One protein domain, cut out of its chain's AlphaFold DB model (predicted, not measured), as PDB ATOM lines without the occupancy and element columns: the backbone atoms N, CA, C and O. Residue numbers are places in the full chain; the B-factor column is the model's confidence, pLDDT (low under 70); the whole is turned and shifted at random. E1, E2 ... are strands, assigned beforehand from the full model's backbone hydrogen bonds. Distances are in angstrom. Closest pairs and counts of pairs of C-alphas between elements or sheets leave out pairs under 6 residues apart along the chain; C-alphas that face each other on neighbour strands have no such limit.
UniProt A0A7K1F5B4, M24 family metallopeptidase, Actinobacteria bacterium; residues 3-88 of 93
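AT A GLANCE: This is residues 3 to 88 of the 93 residues of the protein "M24 family metallopeptidase" of Actinobacteria bacterium (UniProt A0A7K1F5B4). With little regular structure, this is a long two-stranded ribbon, E2-E3 beside E6-E7, with hairpin E4-E5 at one end and E8 folded back at the other. The 86 printed residues, all strand by class, have no named helix and strands E1 to E8, holding 29 residues. It is loose, radius of gyration of the C-alphas 15.4 A, spanning 45 by 28 by 26 A.

IN THESE COORDINATES: Find C-alpha 68 at (496.015, 223.956, 497.707); E7 runs 13.4 A to C-alpha 72 at (507.278, 231.196, 498.405). Look for E2, residues 32 to 35, E8, 78 to 80, E3, 38 to 40, E6, 63 to 65, E4, 46 to 48, E5, 55 to 57, and E1, 11 to 15.

HOW THE PARTS SIT: Inner strand E7 is antiparallel to E2, N 33 and O 70 2.9 A apart, and forms a hairpin with E8, N 71 and O 79 2.9 A apart. E3 is antiparallel to E6, N 39 and O 64 2.9 A apart. E1 pairs with no named strand.

THE WHOLE: The printed part has no cut, E1 to E2 is a long link, and no printed residue's pLDDT is under 70.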
ATOM      1  N   HIS A   3     495.554 229.187 489.136       98.06
ATOM      2  CA  HIS A   3     495.598 230.619 488.900       98.06
ATOM      3  C   HIS A   3     496.402 231.322 489.993       98.06
ATOM      4  O   HIS A   3     496.637 230.777 491.073       98.06
ATOM      5  N   GLY A   4     496.817 232.557 489.729       97.81
ATOM      6  CA  GLY A   4     497.228 233.465 490.786       97.81
ATOM      7  C   GLY A   4     496.030 233.801 491.670       97.81
ATOM      8  O   GLY A   4     494.901 233.924 491.193       97.81
ATOM      9  N   ILE A   5     496.272 233.959 492.967       97.81
ATOM     10  CA  ILE A   5     495.253 234.314 493.962       97.81
ATOM     11  C   ILE A   5     495.820 235.355 494.929       97.81
ATOM     12  O   ILE A   5     497.034 235.433 495.115       97.81
ATOM     13  N   GLY A   6     494.975 236.225 495.485       95.81
ATOM     14  CA  GLY A   6     495.409 237.266 496.420       95.81
ATOM     15  C   GLY A   6     494.444 238.443 496.464       95.81
ATOM     16  O   GLY A   6     493.405 238.368 497.111       95.81
ATOM     17  N   THR A   7     494.789 239.536 495.781       96.00
ATOM     18  CA  THR A   7     493.929 240.730 495.674       96.00
ATOM     19  C   THR A   7     492.677 240.494 494.836       96.00
ATOM     20  O   THR A   7     491.698 241.218 494.989       96.00
ATOM     21  N   GLU A   8     492.700 239.476 493.978       97.88
ATOM     22  CA  GLU A   8     491.568 239.020 493.178       97.88
ATOM     23  C   GLU A   8     491.407 237.502 493.332       97.88
ATOM     24  O   GLU A   8     492.381 236.788 493.594       97.88
ATOM     25  N   MET A   9     490.167 237.019 493.176       96.62
ATOM     26  CA  MET A   9     489.840 235.592 493.298       96.62
ATOM     27  C   MET A   9     490.603 234.769 492.257       96.62
ATOM     28  O   MET A   9     491.200 233.762 492.605       96.62
ATOM     29  N   HIS A  10     490.626 235.238 491.007       98.06
ATOM     30  CA  HIS A  10     491.395 234.655 489.913       98.06
ATOM     31  C   HIS A  10     492.193 235.767 489.236       98.06
ATOM     32  O   HIS A  10     491.601 236.722 488.740       98.06
ATOM     33  N   GLN A  11     493.514 235.630 489.201       97.12
ATOM     34  CA  GLN A  11     494.424 236.548 488.517       97.12
ATOM     35  C   GLN A  11     495.565 235.772 487.853       97.12
ATOM     36  O   GLN A  11     495.729 234.565 488.056       97.12
ATOM     37  N   ASP A  12     496.374 236.465 487.057       95.56
ATOM     38  CA  ASP A  12     497.598 235.881 486.522       95.56
ATOM     39  C   ASP A  12     498.569 235.464 487.649       95.56
ATOM     40  O   ASP A  12     498.628 236.110 488.700       95.56
ATOM     41  N   PRO A  13     499.382 234.413 487.440       95.62
ATOM     42  CA  PRO A  13     499.481 233.610 486.223       95.62
ATOM     43  C   PRO A  13     498.503 232.428 486.200       95.62
ATOM     44  O   PRO A  13     498.200 231.829 487.228       95.62
ATOM     45  N   HIS A  14     498.130 231.985 485.002       94.88
ATOM     46  CA  HIS A  14     497.554 230.651 484.829       94.88
ATOM     47  C   HIS A  14     498.561 229.548 485.196       94.88
ATOM     48  O   HIS A  14     499.726 229.586 484.787       94.88
ATOM     49  N   VAL A  15     498.086 228.521 485.902       95.06
ATOM     50  CA  VAL A  15     498.856 227.347 486.338       95.06
ATOM     51  C   VAL A  15     498.234 226.075 485.739       95.06
ATOM     52  O   VAL A  15     497.337 225.475 486.336       95.06
ATOM     53  N   PRO A  16     498.648 225.659 484.527       93.62
ATOM     54  CA  PRO A  16     498.128 224.451 483.896       93.62
ATOM     55  C   PRO A  16     498.474 223.186 484.687       93.62
ATOM     56  O   PRO A  16     499.620 222.976 485.075       93.62
ATOM     57  N   ASN A  17     497.504 222.278 484.811       91.44
ATOM     58  CA  ASN A  17     497.676 220.967 485.459       91.44
ATOM     59  C   ASN A  17     498.440 219.944 484.587       91.44
ATOM     60  O   ASN A  17     498.550 218.770 484.930       91.44
ATOM     61  N   PHE A  18     498.931 220.370 483.423       91.19
ATOM     62  CA  PHE A  18     499.674 219.561 482.467       91.19
ATOM     63  C   PHE A  18     500.780 220.405 481.837       91.19
ATOM     64  O   PHE A  18     500.635 221.607 481.629       91.19
ATOM     65  N   GLY A  19     501.895 219.772 481.488       90.88
ATOM     66  CA  GLY A  19     503.018 220.470 480.881       90.88
ATOM     67  C   GLY A  19     504.313 219.685 480.991       90.88
ATOM     68  O   GLY A  19     504.346 218.558 481.478       90.88
ATOM     69  N   LYS A  20     505.400 220.294 480.516       92.50
ATOM     70  CA  LYS A  20     506.752 219.753 480.690       92.50
ATOM     71  C   LYS A  20     507.360 220.332 481.962       92.50
ATOM     72  O   LYS A  20     507.281 221.540 482.172       92.50
ATOM     73  N   ALA A  21     508.013 219.494 482.762       88.94
ATOM     74  CA  ALA A  21     508.731 219.941 483.952       88.94
ATOM     75  C   ALA A  21     509.730 221.072 483.629       88.94
ATOM     76  O   ALA A  21     510.359 221.085 482.566       88.94
ATOM     77  N   GLY A  22     509.853 222.037 484.546       88.06
ATOM     78  CA  GLY A  22     510.739 223.200 484.413       88.06
ATOM     79  C   GLY A  22     510.240 224.304 483.472       88.06
ATOM     80  O   GLY A  22     511.016 225.196 483.123       88.06
ATOM     81  N   ARG A  23     508.986 224.240 483.001       89.94
ATOM     82  CA  ARG A  23     508.327 225.279 482.181       89.94
ATOM     83  C   ARG A  23     507.197 225.924 482.987       89.94
ATOM     84  O   ARG A  23     506.686 225.310 483.916       89.94
ATOM     85  N   GLY A  24     506.807 227.136 482.599       87.00
ATOM     86  CA  GLY A  24     505.780 227.927 483.278       87.00
ATOM     87  C   GLY A  24     506.339 229.219 483.866       87.00
ATOM     88  O   GLY A  24     507.487 229.589 483.605       87.00
ATOM     89  N   THR A  25     505.507 229.914 484.639       88.88
ATOM     90  CA  THR A  25     505.874 231.173 485.289       88.88
ATOM     91  C   THR A  25     506.968 230.948 486.325       88.88
ATOM     92  O   THR A  25     506.938 229.989 487.095       88.88
ATOM     93  N   LYS A  26     507.950 231.851 486.353       91.06
ATOM     94  CA  LYS A  26     508.993 231.831 487.377       91.06
ATOM     95  C   LYS A  26     508.373 232.172 488.731       91.06
ATOM     96  O   LYS A  26     507.776 233.234 488.880       91.06
ATOM     97  N   LEU A  27     508.563 231.298 489.715       92.38
ATOM     98  CA  LEU A  27     508.142 231.563 491.085       92.38
ATOM     99  C   LEU A  27     509.023 232.665 491.689       92.38
ATOM    100  O   LEU A  27     510.255 232.602 491.619       92.38
ATOM    101  N   VAL A  28     508.384 233.689 492.249       93.25
ATOM    102  CA  VAL A  28     509.026 234.845 492.890       93.25
ATOM    103  C   VAL A  28     508.339 235.149 494.220       93.25
ATOM    104  O   VAL A  28     507.192 234.757 494.434       93.25
ATOM    105  N   LEU A  29     509.039 235.837 495.123       95.75
ATOM    106  CA  LEU A  29     508.468 236.258 496.404       95.75
ATOM    107  C   LEU A  29     507.239 237.154 496.198       95.75
ATOM    108  O   LEU A  29     507.218 237.981 495.287       95.75
ATOM    109  N   GLY A  30     506.236 236.990 497.063       93.06
ATOM    110  CA  GLY A  30     504.959 237.712 496.992       93.06
ATOM    111  C   GLY A  30     503.919 237.081 496.060       93.06
ATOM    112  O   GLY A  30     502.776 237.526 496.050       93.06
ATOM    113  N   LEU A  31     504.281 236.036 495.311       95.00
ATOM    114  CA  LEU A  31     503.341 235.262 494.505       95.00
ATOM    115  C   LEU A  31     502.545 234.287 495.386       95.00
ATOM    116  O   LEU A  31     503.131 233.587 496.217       95.00
ATOM    117  N   ALA A  32     501.237 234.189 495.154       97.06
ATOM    118  CA  ALA A  32     500.400 233.108 495.663       97.06
ATOM    119  C   ALA A  32     499.639 232.456 494.503       97.06
ATOM    120  O   ALA A  32     499.116 233.149 493.627       97.06
ATOM    121  N   LEU A  33     499.629 231.126 494.480       97.38
ATOM    122  CA  LEU A  33     499.078 230.314 493.398       97.38
ATOM    123  C   LEU A  33     498.097 229.295 493.959       97.38
ATOM    124  O   LEU A  33     498.474 228.510 494.825       97.38
ATOM    125  N   ALA A  34     496.890 229.251 493.412       97.88
ATOM    126  CA  ALA A  34     496.011 228.102 493.532       97.88
ATOM    127  C   ALA A  34     496.506 227.005 492.580       97.88
ATOM    128  O   ALA A  34     496.613 227.216 491.366       97.88
ATOM    129  N   VAL A  35     496.854 225.843 493.129       95.94
ATOM    130  CA  VAL A  35     497.218 224.646 492.362       95.94
ATOM    131  C   VAL A  35     496.116 223.616 492.569       95.94
ATOM    132  O   VAL A  35     495.962 223.080 493.660       95.94
ATOM    133  N   GLU A  36     495.358 223.348 491.507       97.50
ATOM    134  CA  GLU A  36     494.047 222.678 491.560       97.50
ATOM    135  C   GLU A  36     493.912 221.569 490.492       97.50
ATOM    136  O   GLU A  36     493.205 221.707 489.481       97.50
ATOM    137  N   PRO A  37     494.651 220.451 490.618       95.75
ATOM    138  CA  PRO A  37     494.532 219.337 489.688       95.75
ATOM    139  C   PRO A  37     493.149 218.680 489.739       95.75
ATOM    140  O   PRO A  37     492.736 218.092 490.738       95.75
ATOM    141  N   MET A  38     492.474 218.679 488.590       95.69
ATOM    142  CA  MET A  38     491.326 217.819 488.312       95.69
ATOM    143  C   MET A  38     491.770 216.642 487.448       95.69
ATOM    144  O   MET A  38     492.322 216.836 486.362       95.69
ATOM    145  N   ILE A  39     491.503 215.424 487.911       95.38
ATOM    146  CA  ILE A  39     491.798 214.189 487.180       95.38
ATOM    147  C   ILE A  39     490.521 213.402 486.912       95.38
ATOM    148  O   ILE A  39     489.597 213.387 487.721       95.38
ATOM    149  N   THR A  40     490.485 212.699 485.785       96.69
ATOM    150  CA  THR A  40     489.382 211.818 485.376       96.69
ATOM    151  C   THR A  40     489.905 210.417 485.114       96.69
ATOM    152  O   THR A  40     490.975 210.261 484.530       96.69
ATOM    153  N   ARG A  41     489.140 209.383 485.486       96.94
ATOM    154  CA  ARG A  41     489.528 207.988 485.194       96.94
ATOM    155  C   ARG A  41     489.520 207.651 483.701       96.94
ATOM    156  O   ARG A  41     490.239 206.744 483.297       96.94
ATOM    157  N   GLY A  42     488.659 208.309 482.926       96.50
ATOM    158  CA  GLY A  42     488.519 208.100 481.490       96.50
ATOM    159  C   GLY A  42     489.130 209.245 480.688       96.50
ATOM    160  O   GLY A  42     490.333 209.493 480.741       96.50
ATOM    161  N   THR A  43     488.301 209.946 479.925       95.56
ATOM    162  CA  THR A  43     488.715 211.059 479.066       95.56
ATOM    163  C   THR A  43     488.841 212.385 479.817       95.56
ATOM    164  O   THR A  43     488.018 212.720 480.660       95.56
ATOM    165  N   HIS A  44     489.825 213.193 479.417       93.38
ATOM    166  CA  HIS A  44     489.984 214.595 479.828       93.38
ATOM    167  C   HIS A  44     488.960 215.549 479.181       93.38
ATOM    168  O   HIS A  44     488.949 216.741 479.481       93.38
ATOM    169  N   ARG A  45     488.145 215.062 478.233       96.25
ATOM    170  CA  ARG A  45     487.126 215.878 477.564       96.25
ATOM    171  C   ARG A  45     485.960 216.144 478.513       96.25
ATOM    172  O   ARG A  45     485.395 215.216 479.091       96.25
ATOM    173  N   MET A  46     485.580 217.411 478.602       96.00
ATOM    174  CA  MET A  46     484.527 217.900 479.486       96.00
ATOM    175  C   MET A  46     483.443 218.627 478.690       96.00
ATOM    176  O   MET A  46     483.683 219.077 477.567       96.00
ATOM    177  N   ARG A  47     482.263 218.775 479.289       97.56
ATOM    178  CA  ARG A  47     481.213 219.690 478.827       97.56
ATOM    179  C   ARG A  47     480.585 220.410 480.016       97.56
ATOM    180  O   ARG A  47     480.448 219.815 481.085       97.56
ATOM    181  N   THR A  48     480.167 221.648 479.801       98.44
ATOM    182  CA  THR A  48     479.344 222.400 480.755       98.44
ATOM    183  C   THR A  48     477.879 221.994 480.585       98.44
ATOM    184  O   THR A  48     477.438 221.708 479.466       98.44
ATOM    185  N   LEU A  49     477.142 221.881 481.687       98.38
ATOM    186  CA  LEU A  49     475.706 221.607 481.675       98.38
ATOM    187  C   LEU A  49     474.895 222.878 481.375       98.38
ATOM    188  O   LEU A  49     475.437 223.969 481.237       98.38
ATOM    189  N   GLU A  50     473.576 222.716 481.255       98.44
ATOM    190  CA  GLU A  50     472.629 223.802 480.958       98.44
ATOM    191  C   GLU A  50     472.533 224.853 482.074       98.44
ATOM    192  O   GLU A  50     472.024 225.941 481.839       98.44
ATOM    193  N   ASP A  51     473.035 224.541 483.273       98.44
ATOM    194  CA  ASP A  51     473.143 225.497 484.377       98.44
ATOM    195  C   ASP A  51     474.319 226.474 484.225       98.44
ATOM    196  O   ASP A  51     474.484 227.338 485.074       98.44
ATOM    197  N   GLU A  52     475.129 226.337 483.170       97.75
ATOM    198  CA  GLU A  52     476.308 227.161 482.867       97.75
ATOM    199  C   GLU A  52     477.455 227.077 483.895       97.75
ATOM    200  O   GLU A  52     478.470 227.757 483.738       97.75
ATOM    201  N   TRP A  53     477.359 226.192 484.894       98.12
ATOM    202  CA  TRP A  53     478.338 226.062 485.983       98.12
ATOM    203  C   TRP A  53     478.896 224.652 486.121       98.12
ATOM    204  O   TRP A  53     480.102 224.462 486.290       98.12
ATOM    205  N   THR A  54     478.036 223.642 486.062       97.81
ATOM    206  CA  THR A  54     478.441 222.266 486.321       97.81
ATOM    207  C   THR A  54     479.245 221.740 485.140       97.81
ATOM    208  O   THR A  54     478.747 221.636 484.018       97.81
ATOM    209  N   VAL A  55     480.495 221.352 485.394       97.00
ATOM    210  CA  VAL A  55     481.375 220.726 484.401       97.00
ATOM    211  C   VAL A  55     481.427 219.220 484.645       97.00
ATOM    212  O   VAL A  55     481.755 218.768 485.741       97.00
ATOM    213  N   VAL A  56     481.113 218.431 483.615       97.56
ATOM    214  CA  VAL A  56     481.115 216.960 483.679       97.56
ATOM    215  C   VAL A  56     482.005 216.348 482.603       97.56
ATOM    216  O   VAL A  56     482.161 216.908 481.514       97.56
ATOM    217  N   SER A  57     482.545 215.158 482.878       97.69
ATOM    218  CA  SER A  57     483.245 214.349 481.879       97.69
ATOM    219  C   SER A  57     482.285 213.919 480.766       97.69
ATOM    220  O   SER A  57     481.126 213.567 481.005       97.69
ATOM    221  N   THR A  58     482.754 213.932 479.517       98.06
ATOM    222  CA  THR A  58     481.898 213.555 478.376       98.06
ATOM    223  C   THR A  58     481.619 212.055 478.303       98.06
ATOM    224  O   THR A  58     480.692 211.650 477.612       98.06
ATOM    225  N   ASP A  59     482.419 211.233 478.984       97.88
ATOM    226  CA  ASP A  59     482.264 209.773 479.038       97.88
ATOM    227  C   ASP A  59     481.573 209.274 480.320       97.88
ATOM    228  O   ASP A  59     481.445 208.067 480.517       97.88
ATOM    229  N   GLY A  60     481.144 210.183 481.205       97.38
ATOM    230  CA  GLY A  60     480.507 209.845 482.480       97.38
ATOM    231  C   GLY A  60     481.452 209.226 483.517       97.38
ATOM    232  O   GLY A  60     480.993 208.749 484.557       97.38
ATOM    233  N   SER A  61     482.766 209.209 483.267       97.81
ATOM    234  CA  SER A  61     483.747 208.713 484.231       97.81
ATOM    235  C   SER A  61     483.830 209.614 485.465       97.81
ATOM    236  O   SER A  61     483.648 210.830 485.399       97.81
ATOM    237  N   ARG A  62     484.135 209.004 486.617       97.94
ATOM    238  CA  ARG A  62     484.375 209.736 487.866       97.94
ATOM    239  C   ARG A  62     485.652 210.571 487.767       97.94
ATOM    240  O   ARG A  62     486.689 210.061 487.329       97.94
ATOM    241  N   GLY A  63     485.552 211.810 488.235       96.12
ATOM    242  CA  GLY A  63     486.684 212.692 488.474       96.12
ATOM    243  C   GLY A  63     487.001 212.838 489.959       96.12
ATOM    244  O   GLY A  63     486.180 212.509 490.816       96.12
ATOM    245  N   ALA A  64     488.199 213.327 490.241       96.94
ATOM    246  CA  ALA A  64     488.616 213.807 491.548       96.94
ATOM    247  C   ALA A  64     489.268 215.179 491.376       96.94
ATOM    248  O   ALA A  64     489.904 215.445 490.353       96.94
ATOM    249  N   HIS A  65     489.091 216.029 492.376       96.62
ATOM    250  CA  HIS A  65     489.664 217.362 492.437       96.62
ATOM    251  C   HIS A  65     490.337 217.534 493.793       96.62
ATOM    252  O   HIS A  65     489.809 217.071 494.806       96.62
ATOM    253  N   TRP A  66     491.490 218.182 493.795       95.62
ATOM    254  CA  TRP A  66     492.162 218.631 495.000       95.62
ATOM    255  C   TRP A  66     492.791 219.985 494.716       95.62
ATOM    256  O   TRP A  66     493.196 220.233 493.583       95.62
ATOM    257  N   GLU A  67     492.868 220.835 495.729       96.94
ATOM    258  CA  GLU A  67     493.389 222.187 495.604       96.94
ATOM    259  C   GLU A  67     494.151 222.585 496.861       96.94
ATOM    260  O   GLU A  67     493.736 222.270 497.975       96.94
ATOM    261  N   GLU A  68     495.241 223.318 496.653       96.25
ATOM    262  CA  GLU A  68     496.015 223.956 497.707       96.25
ATOM    263  C   GLU A  68     496.585 225.278 497.198       96.25
ATOM    264  O   GLU A  68     497.006 225.399 496.040       96.25
ATOM    265  N   THR A  69     496.608 226.284 498.070       97.44
ATOM    266  CA  THR A  69     497.227 227.572 497.752       97.44
ATOM    267  C   THR A  69     498.682 227.581 498.201       97.44
ATOM    268  O   THR A  69     498.969 227.427 499.383       97.44
ATOM    269  N   PHE A  70     499.614 227.839 497.289       95.94
ATOM    270  CA  PHE A  70     501.046 227.881 497.574       95.94
ATOM    271  C   PHE A  70     501.615 229.290 497.480       95.94
ATOM    272  O   PHE A  70     501.228 230.080 496.621       95.94
ATOM    273  N   THR A  71     502.618 229.575 498.303       96.12
ATOM    274  CA  THR A  71     503.478 230.757 498.181       96.12
ATOM    275  C   THR A  71     504.952 230.385 498.360       96.12
ATOM    276  O   THR A  71     505.277 229.251 498.717       96.12
ATOM    277  N   LEU A  72     505.855 231.329 498.099       95.06
ATOM    278  CA  LEU A  72     507.278 231.196 498.405       95.06
ATOM    279  C   LEU A  72     507.627 231.936 499.694       95.06
ATOM    280  O   LEU A  72     507.335 233.124 499.846       95.06
ATOM    281  N   ARG A  73     508.336 231.249 500.588       92.81
ATOM    282  CA  ARG A  73     508.956 231.846 501.773       92.81
ATOM    283  C   ARG A  73     510.217 232.634 501.395       92.81
ATOM    284  O   ARG A  73     510.820 232.354 500.357       92.81
ATOM    285  N   PRO A  74     510.671 233.582 502.242       95.19
ATOM    286  CA  PRO A  74     511.887 234.365 501.991       95.19
ATOM    287  C   PRO A  74     513.161 233.538 501.756       95.19
ATOM    288  O   PRO A  74     514.070 234.008 501.078       95.19
ATOM    289  N   ASP A  75     513.228 232.315 502.288       93.25
ATOM    290  CA  ASP A  75     514.338 231.373 502.088       93.25
ATOM    291  C   ASP A  75     514.272 230.606 500.749       93.25
ATOM    292  O   ASP A  75     515.131 229.774 500.461       93.25
ATOM    293  N   GLY A  76     513.263 230.887 499.919       91.06
ATOM    294  CA  GLY A  76     513.051 230.269 498.612       91.06
ATOM    295  C   GLY A  76     512.303 228.936 498.646       91.06
ATOM    296  O   GLY A  76     512.117 228.330 497.592       91.06
ATOM    297  N   THR A  77     511.859 228.470 499.812       91.88
ATOM    298  CA  THR A  77     511.089 227.223 499.931       91.88
ATOM    299  C   THR A  77     509.579 227.465 499.779       91.88
ATOM    300  O   THR A  77     509.090 228.545 500.124       91.88
ATOM    301  N   PRO A  78     508.813 226.493 499.250       92.06
ATOM    302  CA  PRO A  78     507.362 226.616 499.144       92.06
ATOM    303  C   PRO A  78     506.682 226.530 500.517       92.06
ATOM    304  O   PRO A  78     507.202 225.913 501.446       92.06
ATOM    305  N   TRP A  79     505.497 227.126 500.623       94.88
ATOM    306  CA  TRP A  79     504.600 227.002 501.771       94.88
ATOM    307  C   TRP A  79     503.157 226.845 501.299       94.88
ATOM    308  O   TRP A  79     502.685 227.654 500.495       94.88
ATOM    309  N   ALA A  80     502.474 225.824 501.805       96.19
ATOM    310  CA  ALA A  80     501.072 225.537 501.526       96.19
ATOM    311  C   ALA A  80     500.175 226.297 502.527       96.19
ATOM    312  O   ALA A  80     500.154 226.005 503.718       96.19
ATOM    313  N   LEU A  81     499.492 227.344 502.068       96.44
ATOM    314  CA  LEU A  81     498.731 228.290 502.897       96.44
ATOM    315  C   LEU A  81     497.419 227.718 503.445       96.44
ATOM    316  O   LEU A  81     496.880 228.257 504.410       96.44
ATOM    317  N   THR A  82     496.898 226.664 502.828       96.19
ATOM    318  CA  THR A  82     495.637 226.005 503.191       96.19
ATOM    319  C   THR A  82     495.852 224.679 503.934       96.19
ATOM    320  O   THR A  82     494.888 224.072 504.399       96.19
ATOM    321  N   SER A  83     497.110 224.295 504.158       94.88
ATOM    322  CA  SER A  83     497.543 223.195 505.018       94.88
ATOM    323  C   SER A  83     497.975 223.702 506.400       94.88
ATOM    324  O   SER A  83     498.664 224.715 506.525       94.88
ATOM    325  N   LEU A  84     497.601 222.979 507.464       92.25
ATOM    326  CA  LEU A  84     497.827 223.406 508.859       92.25
ATOM    327  C   LEU A  84     499.307 223.554 509.237       92.25
ATOM    328  O   LEU A  84     499.645 224.400 510.063       92.25
ATOM    329  N   ASP A  85     500.179 222.736 508.656       93.94
ATOM    330  CA  ASP A  85     501.621 222.715 508.916       93.94
ATOM    331  C   ASP A  85     502.441 223.278 507.745       93.94
ATOM    332  O   ASP A  85     503.651 223.068 507.661       93.94
ATOM    333  N   GLY A  86     501.790 223.964 506.801       93.62
ATOM    334  CA  GLY A  86     502.464 224.475 505.613       93.62
ATOM    335  C   GLY A  86     502.852 223.413 504.585       93.62
ATOM    336  O   GLY A  86     503.607 223.737 503.665       93.62
ATOM    337  N   GLY A  87     502.361 222.173 504.722       91.31
ATOM    338  CA  GLY A  87     502.719 221.032 503.872       91.31
ATOM    339  C   GLY A  87     503.998 220.318 504.321       91.31
ATOM    340  O   GLY A  87     504.588 219.554 503.555       91.31
ATOM    341  N   GLU A  88     504.472 220.582 505.540       87.31
ATOM    342  CA  GLU A  88     505.735 220.050 506.052       87.31
ATOM    343  C   GLU A  88     505.715 218.522 506.221       87.31
ATOM    344  O   GLU A  88     506.723 217.871 505.929       87.31
TER     345      GLU A  88